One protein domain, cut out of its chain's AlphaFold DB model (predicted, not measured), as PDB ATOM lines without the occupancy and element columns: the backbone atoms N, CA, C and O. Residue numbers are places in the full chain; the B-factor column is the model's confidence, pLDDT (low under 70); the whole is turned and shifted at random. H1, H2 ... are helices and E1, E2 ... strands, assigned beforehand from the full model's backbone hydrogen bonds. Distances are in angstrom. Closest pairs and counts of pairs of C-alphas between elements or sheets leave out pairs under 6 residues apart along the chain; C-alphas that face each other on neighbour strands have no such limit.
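What this domain is: This is residues 15 to 101 of the 227 residues of an uncharacterized protein of Acetobacter syzygii (UniProt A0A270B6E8). A strongly twisted, curled sheet of five strands forms the body, with helix H2 packed across E2 and E5 at one end and the small hairpin E3 and E4 at the other end, beyond the short helix H1. The sheet's order is E6, E5, E2, E1, E7, antiparallel throughout, and H2 makes it two layers, a helix on one face of a sheet. The printed part has 87 residues, with two named helices and seven named strands in the order E1, E2, E3, E4, E5, E6, H1, E7, H2; the class is mixed, helices and strands. It is compact, with a radius of gyration of the C-alphas of 12.9 A, and spans 37 by 27 by 25 A.

Where its parts are: In the large sheet, E2 covers residues 24 to 33, 25.1 A long, and bends by 61 degrees at residue 29. E5, residues 54 to 60, is 19.2 A long, and E6, residues 65 to 70, is 13.9 A. E1, residues 15 to 18, is 10.7 A long and begins with C-alpha 15 at (18.537, 40.235, -31.029); E7 covers residues 79 to 81. E3, residues 41 to 43, and E4, residues 48 to 50, form the second sheet. H1 covers residues 71 to 74. H2, residues 91 to 101, is 15.2 A long and ends with C-alpha 101 at (13.511, 33.985, -16.458).

How they stand to each other: E5 and E2 are antiparallel at 149 degrees, with N 27 and O 59 at 2.8 A. On the other side of E5, the hairpin partner E6 has N 56 and O 69 at 2.8 A. E2 and E1, also a hairpin, have N 26 and O 16 at 2.8 A, and E1 and the edge strand E7 have N 17 and O 80 at 2.9 A. H2 is on the sheet at a height of 9.1 A, over E5, E2 and, only just, E6, with 3 of its C-alphas there; it runs across the strands, at 68 degrees to E2 on the local plane. Its closest C-alphas to E5 are those of Leu 97 and Val 59, 6.5 A. H1 stands at the sheet's level; its closest C-alphas to E4 are those of Cys 72 and Ser 50, 5.3 A. In the hairpin E3 and E4, N 41 and O 50 are 2.8 A apart. H1 and H2 are apart. In H2 every O i to N i+4 pair is within hydrogen-bond range; H1 is too short for such a pair.

The domain as a whole: The two C-alphas farthest apart, those of Ser 44 and Asp 92, are 40.0 A from each other. The printed part has no cut and no long link. Its mean pLDDT is 92.0, and no printed residue is under 70.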
ATOM      1  N   MET A  15      17.593  39.996 -32.109       97.31
ATOM      2  CA  MET A  15      18.537  40.235 -31.029       97.31
ATOM      3  C   MET A  15      18.697  41.735 -30.784       97.31
ATOM      4  O   MET A  15      18.849  42.538 -31.708       97.31
ATOM      5  N   VAL A  16      18.701  42.104 -29.512       96.44
ATOM      6  CA  VAL A  16      18.892  43.469 -29.033       96.44
ATOM      7  C   VAL A  16      19.865  43.471 -27.859       96.44
ATOM      8  O   VAL A  16      20.059  42.459 -27.186       96.44
ATOM      9  N   SER A  17      20.484  44.610 -27.574       95.25
ATOM     10  CA  SER A  17      21.231  44.798 -26.331       95.25
ATOM     11  C   SER A  17      21.048  46.198 -25.772       95.25
ATOM     12  O   SER A  17      20.736  47.142 -26.500       95.25
ATOM     13  N   THR A  18      21.253  46.331 -24.463       94.19
ATOM     14  CA  THR A  18      21.296  47.634 -23.798       94.19
ATOM     15  C   THR A  18      22.398  47.688 -22.749       94.19
ATOM     16  O   THR A  18      22.669  46.706 -22.052       94.19
ATOM     17  N   CYS A  19      23.025  48.858 -22.625       88.38
ATOM     18  CA  CYS A  19      23.956  49.162 -21.538       88.38
ATOM     19  C   CYS A  19      23.240  49.506 -20.221       88.38
ATOM     20  O   CYS A  19      23.883  49.629 -19.181       88.38
ATOM     21  N   LEU A  20      21.913  49.659 -20.244       86.06
ATOM     22  CA  LEU A  20      21.127  49.964 -19.058       86.06
ATOM     23  C   LEU A  20      21.001  48.750 -18.139       86.06
ATOM     24  O   LEU A  20      20.780  47.626 -18.591       86.06
ATOM     25  N   TYR A  21      21.081  49.002 -16.829       85.06
ATOM     26  CA  TYR A  21      20.808  48.034 -15.757       85.06
ATOM     27  C   TYR A  21      21.555  46.698 -15.897       85.06
ATOM     28  O   TYR A  21      21.048  45.669 -15.455       85.06
ATOM     29  N   ASN A  22      22.723  46.705 -16.553       81.38
ATOM     30  CA  ASN A  22      23.521  45.514 -16.851       81.38
ATOM     31  C   ASN A  22      22.710  44.374 -17.502       81.38
ATOM     32  O   ASN A  22      23.008  43.201 -17.284       81.38
ATOM     33  N   ARG A  23      21.671  44.694 -18.294       86.69
ATOM     34  CA  ARG A  23      20.788  43.669 -18.889       86.69
ATOM     35  C   ARG A  23      21.495  42.836 -19.953       86.69
ATOM     36  O   ARG A  23      21.201  41.648 -20.077       86.69
ATOM     37  N   GLY A  24      22.421  43.449 -20.693       91.12
ATOM     38  CA  GLY A  24      23.198  42.781 -21.731       91.12
ATOM     39  C   GLY A  24      22.366  42.492 -22.981       91.12
ATOM     40  O   GLY A  24      21.639  43.365 -23.458       91.12
ATOM     41  N   ARG A  25      22.524  41.284 -23.531       95.19
ATOM     42  CA  ARG A  25      21.836  40.814 -24.742       95.19
ATOM     43  C   ARG A  25      20.472  40.218 -24.406       95.19
ATOM     44  O   ARG A  25      20.284  39.626 -23.342       95.19
ATOM     45  N   GLY A  26      19.529  40.383 -25.323       96.88
ATOM     46  CA  GLY A  26      18.197  39.811 -25.238       96.88
ATOM     47  C   GLY A  26      17.522  39.712 -26.598       96.88
ATOM     48  O   GLY A  26      18.074  40.123 -27.616       96.88
ATOM     49  N   TYR A  27      16.317  39.159 -26.599       97.81
ATOM     50  CA  TYR A  27      15.572  38.821 -27.802       97.81
ATOM     51  C   TYR A  27      14.120  39.252 -27.667       97.81
ATOM     52  O   TYR A  27      13.484  39.058 -26.626       97.81
ATOM     53  N   VAL A  28      13.593  39.847 -28.732       98.06
ATOM     54  CA  VAL A  28      12.187  40.250 -28.812       98.06
ATOM     55  C   VAL A  28      11.327  38.997 -28.917       98.06
ATOM     56  O   VAL A  28      11.483  38.223 -29.855       98.06
ATOM     57  N   PHE A  29      10.402  38.794 -27.980       98.19
ATOM     58  CA  PHE A  29       9.486  37.645 -28.012       98.19
ATOM     59  C   PHE A  29       8.030  38.037 -28.262       98.19
ATOM     60  O   PHE A  29       7.204  37.172 -28.545       98.19
ATOM     61  N   ASN A  30       7.706  39.329 -28.177       98.19
ATOM     62  CA  ASN A  30       6.380  39.837 -28.494       98.19
ATOM     63  C   ASN A  30       6.442  41.289 -28.982       98.19
ATOM     64  O   ASN A  30       7.280  42.068 -28.523       98.19
ATOM     65  N   ILE A  31       5.530  41.649 -29.885       98.00
ATOM     66  CA  ILE A  31       5.395  42.999 -30.438       98.00
ATOM     67  C   ILE A  31       3.925  43.392 -30.356       98.00
ATOM     68  O   ILE A  31       3.047  42.705 -30.875       98.00
ATOM     69  N   HIS A  32       3.661  44.517 -29.706       97.38
ATOM     70  CA  HIS A  32       2.329  45.070 -29.527       97.38
ATOM     71  C   HIS A  32       2.156  46.273 -30.443       97.38
ATOM     72  O   HIS A  32       2.989  47.172 -30.424       97.38
ATOM     73  N   GLY A  33       1.055  46.332 -31.190       95.00
ATOM     74  CA  GLY A  33       0.768  47.453 -32.087       95.00
ATOM     75  C   GLY A  33       1.474  47.359 -33.443       95.00
ATOM     76  O   GLY A  33       1.950  46.305 -33.852       95.00
ATOM     77  N   GLU A  34       1.483  48.477 -34.165       95.06
ATOM     78  CA  GLU A  34       2.054  48.590 -35.510       95.06
ATOM     79  C   GLU A  34       3.312  49.456 -35.431       95.06
ATOM     80  O   GLU A  34       3.241  50.592 -34.965       95.06
ATOM     81  N   GLN A  35       4.448  48.928 -35.877       95.62
ATOM     82  CA  GLN A  35       5.725  49.643 -35.854       95.62
ATOM     83  C   GLN A  35       5.700  50.859 -36.779       95.62
ATOM     84  O   GLN A  35       5.248  50.763 -37.922       95.62
ATOM     85  N   ARG A  36       6.194  51.994 -36.278       94.12
ATOM     86  CA  ARG A  36       6.378  53.241 -37.039       94.12
ATOM     87  C   ARG A  36       7.714  53.896 -36.683       94.12
ATOM     88  O   ARG A  36       7.728  55.036 -36.185       94.12
ATOM     89  N   PRO A  37       8.848  53.203 -36.886       91.56
ATOM     90  CA  PRO A  37      10.157  53.654 -36.420       91.56
ATOM     91  C   PRO A  37      10.601  54.973 -37.081       91.56
ATOM     92  O   PRO A  37      11.334  55.774 -36.488       91.56
ATOM     93  N   GLU A  38      10.087  55.271 -38.275       90.19
ATOM     94  CA  GLU A  38      10.275  56.526 -39.002       90.19
ATOM     95  C   GLU A  38       9.661  57.740 -38.292       90.19
ATOM     96  O   GLU A  38      10.084  58.879 -38.523       90.19
ATOM     97  N   THR A  39       8.686  57.527 -37.402       89.88
ATOM     98  CA  THR A  39       8.056  58.597 -36.613       89.88
ATOM     99  C   THR A  39       8.817  58.919 -35.334       89.88
ATOM    100  O   THR A  39       8.599  59.982 -34.756       89.88
ATOM    101  N   VAL A  40       9.742  58.054 -34.906       88.75
ATOM    102  CA  VAL A  40      10.521  58.282 -33.689       88.75
ATOM    103  C   VAL A  40      11.391  59.543 -33.861       88.75
ATOM    104  O   VAL A  40      11.982  59.810 -34.917       88.75
ATOM    105  N   ARG A  41      11.480  60.367 -32.824       85.62
ATOM    106  CA  ARG A  41      12.256  61.610 -32.780       85.62
ATOM    107  C   ARG A  41      13.044  61.632 -31.483       85.62
ATOM    108  O   ARG A  41      12.477  61.408 -30.423       85.62
ATOM    109  N   ALA A  42      14.334  61.926 -31.589       82.50
ATOM    110  CA  ALA A  42      15.219  62.071 -30.445       82.50
ATOM    111  C   ALA A  42      15.678  63.528 -30.333       82.50
ATOM    112  O   ALA A  42      16.012  64.159 -31.341       82.50
ATOM    113  N   TRP A  43      15.678  64.060 -29.118       79.81
ATOM    114  CA  TRP A  43      16.099  65.419 -28.788       79.81
ATOM    115  C   TRP A  43      17.175  65.364 -27.700       79.81
ATOM    116  O   TRP A  43      17.428  64.306 -27.121       79.81
ATOM    117  N   SER A  44      17.830  66.496 -27.426       79.31
ATOM    118  CA  SER A  44      18.838  66.603 -26.357       79.31
ATOM    119  C   SER A  44      19.919  65.513 -26.442       79.31
ATOM    120  O   SER A  44      20.158  64.788 -25.484       79.31
ATOM    121  N   GLN A  45      20.516  65.350 -27.629       71.75
ATOM    122  CA  GLN A  45      21.523  64.315 -27.922       71.75
ATOM    123  C   GLN A  45      21.071  62.865 -27.637       71.75
ATOM    124  O   GLN A  45      21.895  61.997 -27.373       71.75
ATOM    125  N   GLY A  46      19.768  62.577 -27.707       70.06
ATOM    126  CA  GLY A  46      19.236  61.227 -27.494       70.06
ATOM    127  C   GLY A  46      18.770  60.939 -26.070       70.06
ATOM    128  O   GLY A  46      18.275  59.843 -25.827       70.06
ATOM    129  N   MET A  47      18.862  61.913 -25.156       70.56
ATOM    130  CA  MET A  47      18.352  61.774 -23.785       70.56
ATOM    131  C   MET A  47      16.821  61.765 -23.710       70.56
ATOM    132  O   MET A  47      16.258  61.218 -22.767       70.56
ATOM    133  N   VAL A  48      16.138  62.362 -24.691       77.62
ATOM    134  CA  VAL A  48      14.671  62.366 -24.770       77.62
ATOM    135  C   VAL A  48      14.252  61.815 -26.123       77.62
ATOM    136  O   VAL A  48      14.731  62.285 -27.154       77.62
ATOM    137  N   SER A  49      13.354  60.831 -26.126       83.19
ATOM    138  CA  SER A  49      12.837  60.197 -27.340       83.19
ATOM    139  C   SER A  49      11.315  60.094 -27.283       83.19
ATOM    140  O   SER A  49      10.741  59.817 -26.232       83.19
ATOM    141  N   SER A  50      10.650  60.329 -28.410       87.25
ATOM    142  CA  SER A  50       9.194  60.211 -28.562       87.25
ATOM    143  C   SER A  50       8.831  59.683 -29.950       87.25
ATOM    144  O   SER A  50       9.679  59.654 -30.840       87.25
ATOM    145  N   GLY A  51       7.578  59.271 -30.147       87.06
ATOM    146  CA  GLY A  51       7.091  58.684 -31.401       87.06
ATOM    147  C   GLY A  51       7.162  57.158 -31.417       87.06
ATOM    148  O   GLY A  51       7.470  56.531 -30.407       87.06
ATOM    149  N   GLY A  52       6.862  56.558 -32.565       90.88
ATOM    150  CA  GLY A  52       6.585  55.128 -32.657       90.88
ATOM    151  C   GLY A  52       5.148  54.788 -32.252       90.88
ATOM    152  O   GLY A  52       4.422  55.607 -31.684       90.88
ATOM    153  N   ARG A  53       4.714  53.583 -32.611       93.88
ATOM    154  CA  ARG A  53       3.360  53.062 -32.369       93.88
ATOM    155  C   ARG A  53       3.367  51.585 -31.939       93.88
ATOM    156  O   ARG A  53       2.298  51.012 -31.718       93.88
ATOM    157  N   ALA A  54       4.552  51.004 -31.753       96.75
ATOM    158  CA  ALA A  54       4.720  49.677 -31.182       96.75
ATOM    159  C   ALA A  54       5.340  49.682 -29.775       96.75
ATOM    160  O   ALA A  54       5.999  50.634 -29.348       96.75
ATOM    161  N   GLU A  55       5.147  48.571 -29.070       98.00
ATOM    162  CA  GLU A  55       5.832  48.247 -27.822       98.00
ATOM    163  C   GLU A  55       6.355  46.806 -27.873       98.00
ATOM    164  O   GLU A  55       5.744  45.939 -28.496       98.00
ATOM    165  N   PHE A  56       7.474  46.539 -27.205       98.12
ATOM    166  CA  PHE A  56       8.217  45.286 -27.339       98.12
ATOM    167  C   PHE A  56       8.362  44.580 -25.995       98.12
ATOM    168  O   PHE A  56       8.746  45.204 -25.002       98.12
ATOM    169  N   ASP A  57       8.113  43.272 -25.974       98.44
ATOM    170  CA  ASP A  57       8.537  42.430 -24.861       98.44
ATOM    171  C   ASP A  57       9.856  41.738 -25.227       98.44
ATOM    172  O   ASP A  57       9.986  41.137 -26.298       98.44
ATOM    173  N   ILE A  58      10.842  41.846 -24.339       98.12
ATOM    174  CA  ILE A  58      12.215  41.378 -24.554       98.12
ATOM    175  C   ILE A  58      12.618  40.490 -23.385       98.12
ATOM    176  O   ILE A  58      12.468  40.890 -22.227       98.12
ATOM    177  N   VAL A  59      13.156  39.310 -23.685       98.12
ATOM    178  CA  VAL A  59      13.766  38.409 -22.702       98.12
ATOM    179  C   VAL A  59      15.285  38.461 -22.847       98.12
ATOM    180  O   VAL A  59      15.803  38.378 -23.956       98.12
ATOM    181  N   PHE A  60      15.998  38.660 -21.741       97.19
ATOM    182  CA  PHE A  60      17.454  38.803 -21.716       97.19
ATOM    183  C   PHE A  60      18.145  37.510 -21.290       97.19
ATOM    184  O   PHE A  60      17.590  36.735 -20.512       97.19
ATOM    185  N   ASP A  61      19.403  37.341 -21.698       95.12
ATOM    186  CA  ASP A  61      20.254  36.219 -21.267       95.12
ATOM    187  C   ASP A  61      20.434  36.186 -19.740       95.12
ATOM    188  O   ASP A  61      20.580  35.126 -19.135       95.12
ATOM    189  N   SER A  62      20.346  37.354 -19.095       93.25
ATOM    190  CA  SER A  62      20.344  37.508 -17.634       93.25
ATOM    191  C   SER A  62      19.084  36.961 -16.942       93.25
ATOM    192  O   SER A  62      18.986  37.034 -15.721       93.25
ATOM    193  N   GLY A  63      18.099  36.453 -17.693       94.25
ATOM    194  CA  GLY A  63      16.797  35.998 -17.187       94.25
ATOM    195  C   GLY A  63      15.867  37.143 -16.772       94.25
ATOM    196  O   GLY A  63      14.841  36.950 -16.125       94.25
ATOM    197  N   HIS A  64      16.205  38.366 -17.162       95.44
ATOM    198  CA  HIS A  64      15.342  39.520 -16.999       95.44
ATOM    199  C   HIS A  64      14.359  39.666 -18.162       95.44
ATOM    200  O   HIS A  64      14.654  39.283 -19.291       95.44
ATOM    201  N   ILE A  65      13.202  40.276 -17.894       96.50
ATOM    202  CA  ILE A  65      12.185  40.564 -18.907       96.50
ATOM    203  C   ILE A  65      11.863  42.057 -18.884       96.50
ATOM    204  O   ILE A  65      11.521  42.608 -17.836       96.50
ATOM    205  N   SER A  66      11.936  42.697 -20.048       96.62
ATOM    206  CA  SER A  66      11.307  43.996 -20.284       96.62
ATOM    207  C   SER A  66       9.948  43.756 -20.923       96.62
ATOM    208  O   SER A  66       9.858  43.007 -21.894       96.62
ATOM    209  N   ARG A  67       8.892  44.367 -20.383       97.12
ATOM    210  CA  ARG A  67       7.547  44.302 -20.963       97.12
ATOM    211  C   ARG A  67       7.134  45.671 -21.458       97.12
ATOM    212  O   ARG A  67       7.380  46.662 -20.773       97.12
ATOM    213  N   ARG A  68       6.456  45.693 -22.604       97.06
ATOM    214  CA  ARG A  68       5.875  46.894 -23.209       97.06
ATOM    215  C   ARG A  68       6.907  48.020 -23.368       97.06
ATOM    216  O   ARG A  68       6.598  49.179 -23.122       97.06
ATOM    217  N   LEU A  69       8.141  47.687 -23.763       96.25
ATOM    218  CA  LEU A  69       9.176  48.685 -24.036       96.25
ATOM    219  C   LEU A  69       8.737  49.549 -25.228       96.25
ATOM    220  O   LEU A  69       8.572  48.996 -26.315       96.25
ATOM    221  N   PRO A  70       8.587  50.874 -25.084       96.00
ATOM    222  CA  PRO A  70       8.191  51.734 -26.191       96.00
ATOM    223  C   PRO A  70       9.196  51.721 -27.347       96.00
ATOM    224  O   PRO A  70      10.410  51.752 -27.134       96.00
ATOM    225  N   GLU A  71       8.692  51.764 -28.580       95.31
ATOM    226  CA  GLU A  71       9.503  51.804 -29.805       95.31
ATOM    227  C   GLU A  71      10.512  52.959 -29.826       95.31
ATOM    228  O   GLU A  71      11.664  52.776 -30.224       95.31
ATOM    229  N   CYS A  72      10.139  54.134 -29.310       93.25
ATOM    230  CA  CYS A  72      11.069  55.257 -29.202       93.25
ATOM    231  C   CYS A  72      12.266  54.983 -28.281       93.25
ATOM    232  O   CYS A  72      13.330  55.570 -28.504       93.25
ATOM    233  N   ILE A  73      12.103  54.123 -27.268       93.06
ATOM    234  CA  ILE A  73      13.174  53.725 -26.352       93.06
ATOM    235  C   ILE A  73      14.049  52.662 -27.010       93.06
ATOM    236  O   ILE A  73      15.269  52.797 -26.966       93.06
ATOM    237  N   LEU A  74      13.454  51.658 -27.666       94.56
ATOM    238  CA  LEU A  74      14.210  50.604 -28.355       94.56
ATOM    239  C   LEU A  74      15.112  51.160 -29.472       94.56
ATOM    240  O   LEU A  74      16.216  50.670 -29.677       94.56
ATOM    241  N   HIS A  75      14.679  52.220 -30.159       92.19
ATOM    242  CA  HIS A  75      15.497  52.944 -31.143       92.19
ATOM    243  C   HIS A  75      16.346  54.080 -30.543       92.19
ATOM    244  O   HIS A  75      16.885  54.916 -31.280       92.19
ATOM    245  N   GLY A  76      16.416  54.164 -29.215       88.75
ATOM    246  CA  GLY A  76      17.210  55.145 -28.486       88.75
ATOM    247  C   GLY A  76      18.703  54.814 -28.482       88.75
ATOM    248  O   GLY A  76      19.121  53.694 -28.751       88.75
ATOM    249  N   VAL A  77      19.525  55.798 -28.113       86.75
ATOM    250  CA  VAL A  77      21.001  55.705 -28.152       86.75
ATOM    251  C   VAL A  77      21.605  54.676 -27.185       86.75
ATOM    252  O   VAL A  77      22.777  54.338 -27.298       86.75
ATOM    253  N   GLN A  78      20.818  54.184 -26.227       90.56
ATOM    254  CA  GLN A  78      21.235  53.197 -25.223       90.56
ATOM    255  C   GLN A  78      20.938  51.751 -25.644       90.56
ATOM    256  O   GLN A  78      21.167  50.823 -24.863       90.56
ATOM    257  N   TRP A  79      20.398  51.566 -26.850       93.44
ATOM    258  CA  TRP A  79      19.985  50.281 -27.388       93.44
ATOM    259  C   TRP A  79      20.687  49.998 -28.706       93.44
ATOM    260  O   TRP A  79      20.933  50.888 -29.517       93.44
ATOM    261  N   THR A  80      21.018  48.731 -28.913       94.19
ATOM    262  CA  THR A  80      21.522  48.219 -30.185       94.19
ATOM    263  C   THR A  80      20.554  47.160 -30.684       94.19
ATOM    264  O   THR A  80      20.226  46.233 -29.946       94.19
ATOM    265  N   ILE A  81      20.098  47.313 -31.923       95.19
ATOM    266  CA  ILE A  81      19.318  46.310 -32.652       95.19
ATOM    267  C   ILE A  81      20.287  45.663 -33.633       95.19
ATOM    268  O   ILE A  81      20.960  46.375 -34.378       95.19
ATOM    269  N   PHE A  82      20.396  44.341 -33.594       94.06
ATOM    270  CA  PHE A  82      21.334  43.605 -34.430       94.06
ATOM    271  C   PHE A  82      20.660  43.119 -35.712       94.06
ATOM    272  O   PHE A  82      19.474  42.783 -35.712       94.06
ATOM    273  N   ASP A  83      21.435  43.056 -36.794       88.62
ATOM    274  CA  ASP A  83      20.991  42.442 -38.042       88.62
ATOM    275  C   ASP A  83      20.730  40.936 -37.847       88.62
ATOM    276  O   ASP A  83      21.409  40.301 -37.031       88.62
ATOM    277  N   PRO A  84      19.800  40.327 -38.611       83.69
ATOM    278  CA  PRO A  84      19.492  38.899 -38.495       83.69
ATOM    279  C   PRO A  84      20.720  37.982 -38.602       83.69
ATOM    280  O   PRO A  84      20.806  36.993 -37.876       83.69
ATOM    281  N   ASP A  85      21.698  38.345 -39.438       84.62
ATOM    282  CA  ASP A  85      22.942  37.586 -39.637       84.62
ATOM    283  C   ASP A  85      23.861  37.596 -38.405       84.62
ATOM    284  O   ASP A  85      24.677  36.692 -38.223       84.62
ATOM    285  N   ALA A  86      23.740  38.608 -37.540       81.50
ATOM    286  CA  ALA A  86      24.512  38.706 -36.303       81.50
ATOM    287  C   ALA A  86      23.911  37.860 -35.169       81.50
ATOM    288  O   ALA A  86      24.608  37.532 -34.206       81.50
ATOM    289  N   GLY A  87      22.627  37.512 -35.268       77.50
ATOM    290  CA  GLY A  87      21.943  36.671 -34.300       77.50
ATOM    291  C   GLY A  87      20.431  36.844 -34.355       77.50
ATOM    292  O   GLY A  87      19.906  37.948 -34.215       77.50
ATOM    293  N   PHE A  88      19.729  35.724 -34.488       92.88
ATOM    294  CA  PHE A  88      18.277  35.645 -34.435       92.88
ATOM    295  C   PHE A  88      17.880  34.421 -33.611       92.88
ATOM    296  O   PHE A  88      18.413  33.331 -33.824       92.88
ATOM    297  N   ALA A  89      16.984  34.602 -32.645       94.75
ATOM    298  CA  ALA A  89      16.487  33.502 -31.831       94.75
ATOM    299  C   ALA A  89      15.248  32.875 -32.470       94.75
ATOM    300  O   ALA A  89      14.296  33.570 -32.823       94.75
ATOM    301  N   ASP A  90      15.254  31.550 -32.577       95.69
ATOM    302  CA  ASP A  90      14.055  30.789 -32.895       95.69
ATOM    303  C   ASP A  90      13.125  30.664 -31.673       95.69
ATOM    304  O   ASP A  90      13.432  31.096 -30.554       95.69
ATOM    305  N   ALA A  91      11.953  30.072 -31.898       96.19
ATOM    306  CA  ALA A  91      10.947  29.892 -30.859       96.19
ATOM    307  C   ALA A  91      11.454  29.034 -29.684       96.19
ATOM    308  O   ALA A  91      11.108  29.314 -28.535       96.19
ATOM    309  N   ASP A  92      12.295  28.031 -29.949       97.44
ATOM    310  CA  ASP A  92      12.832  27.140 -28.918       97.44
ATOM    311  C   ASP A  92      13.852  27.856 -28.031       97.44
ATOM    312  O   ASP A  92      13.853  27.682 -26.808       97.44
ATOM    313  N   HIS A  93      14.705  28.694 -28.621       96.25
ATOM    314  CA  HIS A  93      15.648  29.518 -27.880       96.25
ATOM    315  C   HIS A  93      14.916  30.550 -27.015       96.25
ATOM    316  O   HIS A  93      15.184  30.633 -25.815       96.25
ATOM    317  N   ILE A  94      13.933  31.264 -27.576       97.94
ATOM    318  CA  ILE A  94      13.091  32.195 -26.808       97.94
ATOM    319  C   ILE A  94      12.399  31.469 -25.652       97.94
ATOM    320  O   ILE A  94      12.404  31.962 -24.523       97.94
ATOM    321  N   LYS A  95      11.835  30.280 -25.901       98.00
ATOM    322  CA  LYS A  95      11.176  29.485 -24.863       98.00
ATOM    323  C   LYS A  95      12.135  29.146 -23.720       98.00
ATOM    324  O   LYS A  95      11.769  29.331 -22.565       98.00
ATOM    325  N   LYS A  96      13.364  28.708 -24.018       98.00
ATOM    326  CA  LYS A  96      14.382  28.418 -22.990       98.00
ATOM    327  C   LYS A  96      14.709  29.643 -22.137       98.00
ATOM    328  O   LYS A  96      14.837  29.517 -20.922       98.00
ATOM    329  N   LEU A  97      14.825  30.818 -22.754       97.75
ATOM    330  CA  LEU A  97      15.089  32.065 -22.033       97.75
ATOM    331  C   LEU A  97      13.913  32.468 -21.133       97.75
ATOM    332  O   LEU A  97      14.131  32.908 -20.006       97.75
ATOM    333  N   LEU A  98      12.674  32.287 -21.597       98.31
ATOM    334  CA  LEU A  98      11.477  32.537 -20.791       98.31
ATOM    335  C   LEU A  98      11.367  31.558 -19.616       98.31
ATOM    336  O   LEU A  98      11.086  31.988 -18.498       98.31
ATOM    337  N   ASP A  99      11.644  30.271 -19.846       98.12
ATOM    338  CA  ASP A  99      11.675  29.253 -18.793       98.12
ATOM    339  C   ASP A  99      12.741  29.605 -17.735       98.12
ATOM    340  O   ASP A  99      12.471  29.542 -16.537       98.12
ATOM    341  N   HIS A 100      13.930  30.050 -18.161       96.94
ATOM    342  CA  HIS A 100      14.993  30.522 -17.267       96.94
ATOM    343  C   HIS A 100      14.577  31.765 -16.463       96.94
ATOM    344  O   HIS A 100      14.744  31.787 -15.242       96.94
ATOM    345  N   ALA A 101      13.994  32.772 -17.116       96.88
ATOM    346  CA  ALA A 101      13.511  33.985 -16.458       96.88
ATOM    347  C   ALA A 101      12.457  33.682 -15.379       96.88
ATOM    348  O   ALA A 101      12.465  34.279 -14.299       96.88
TER     349      ALA A 101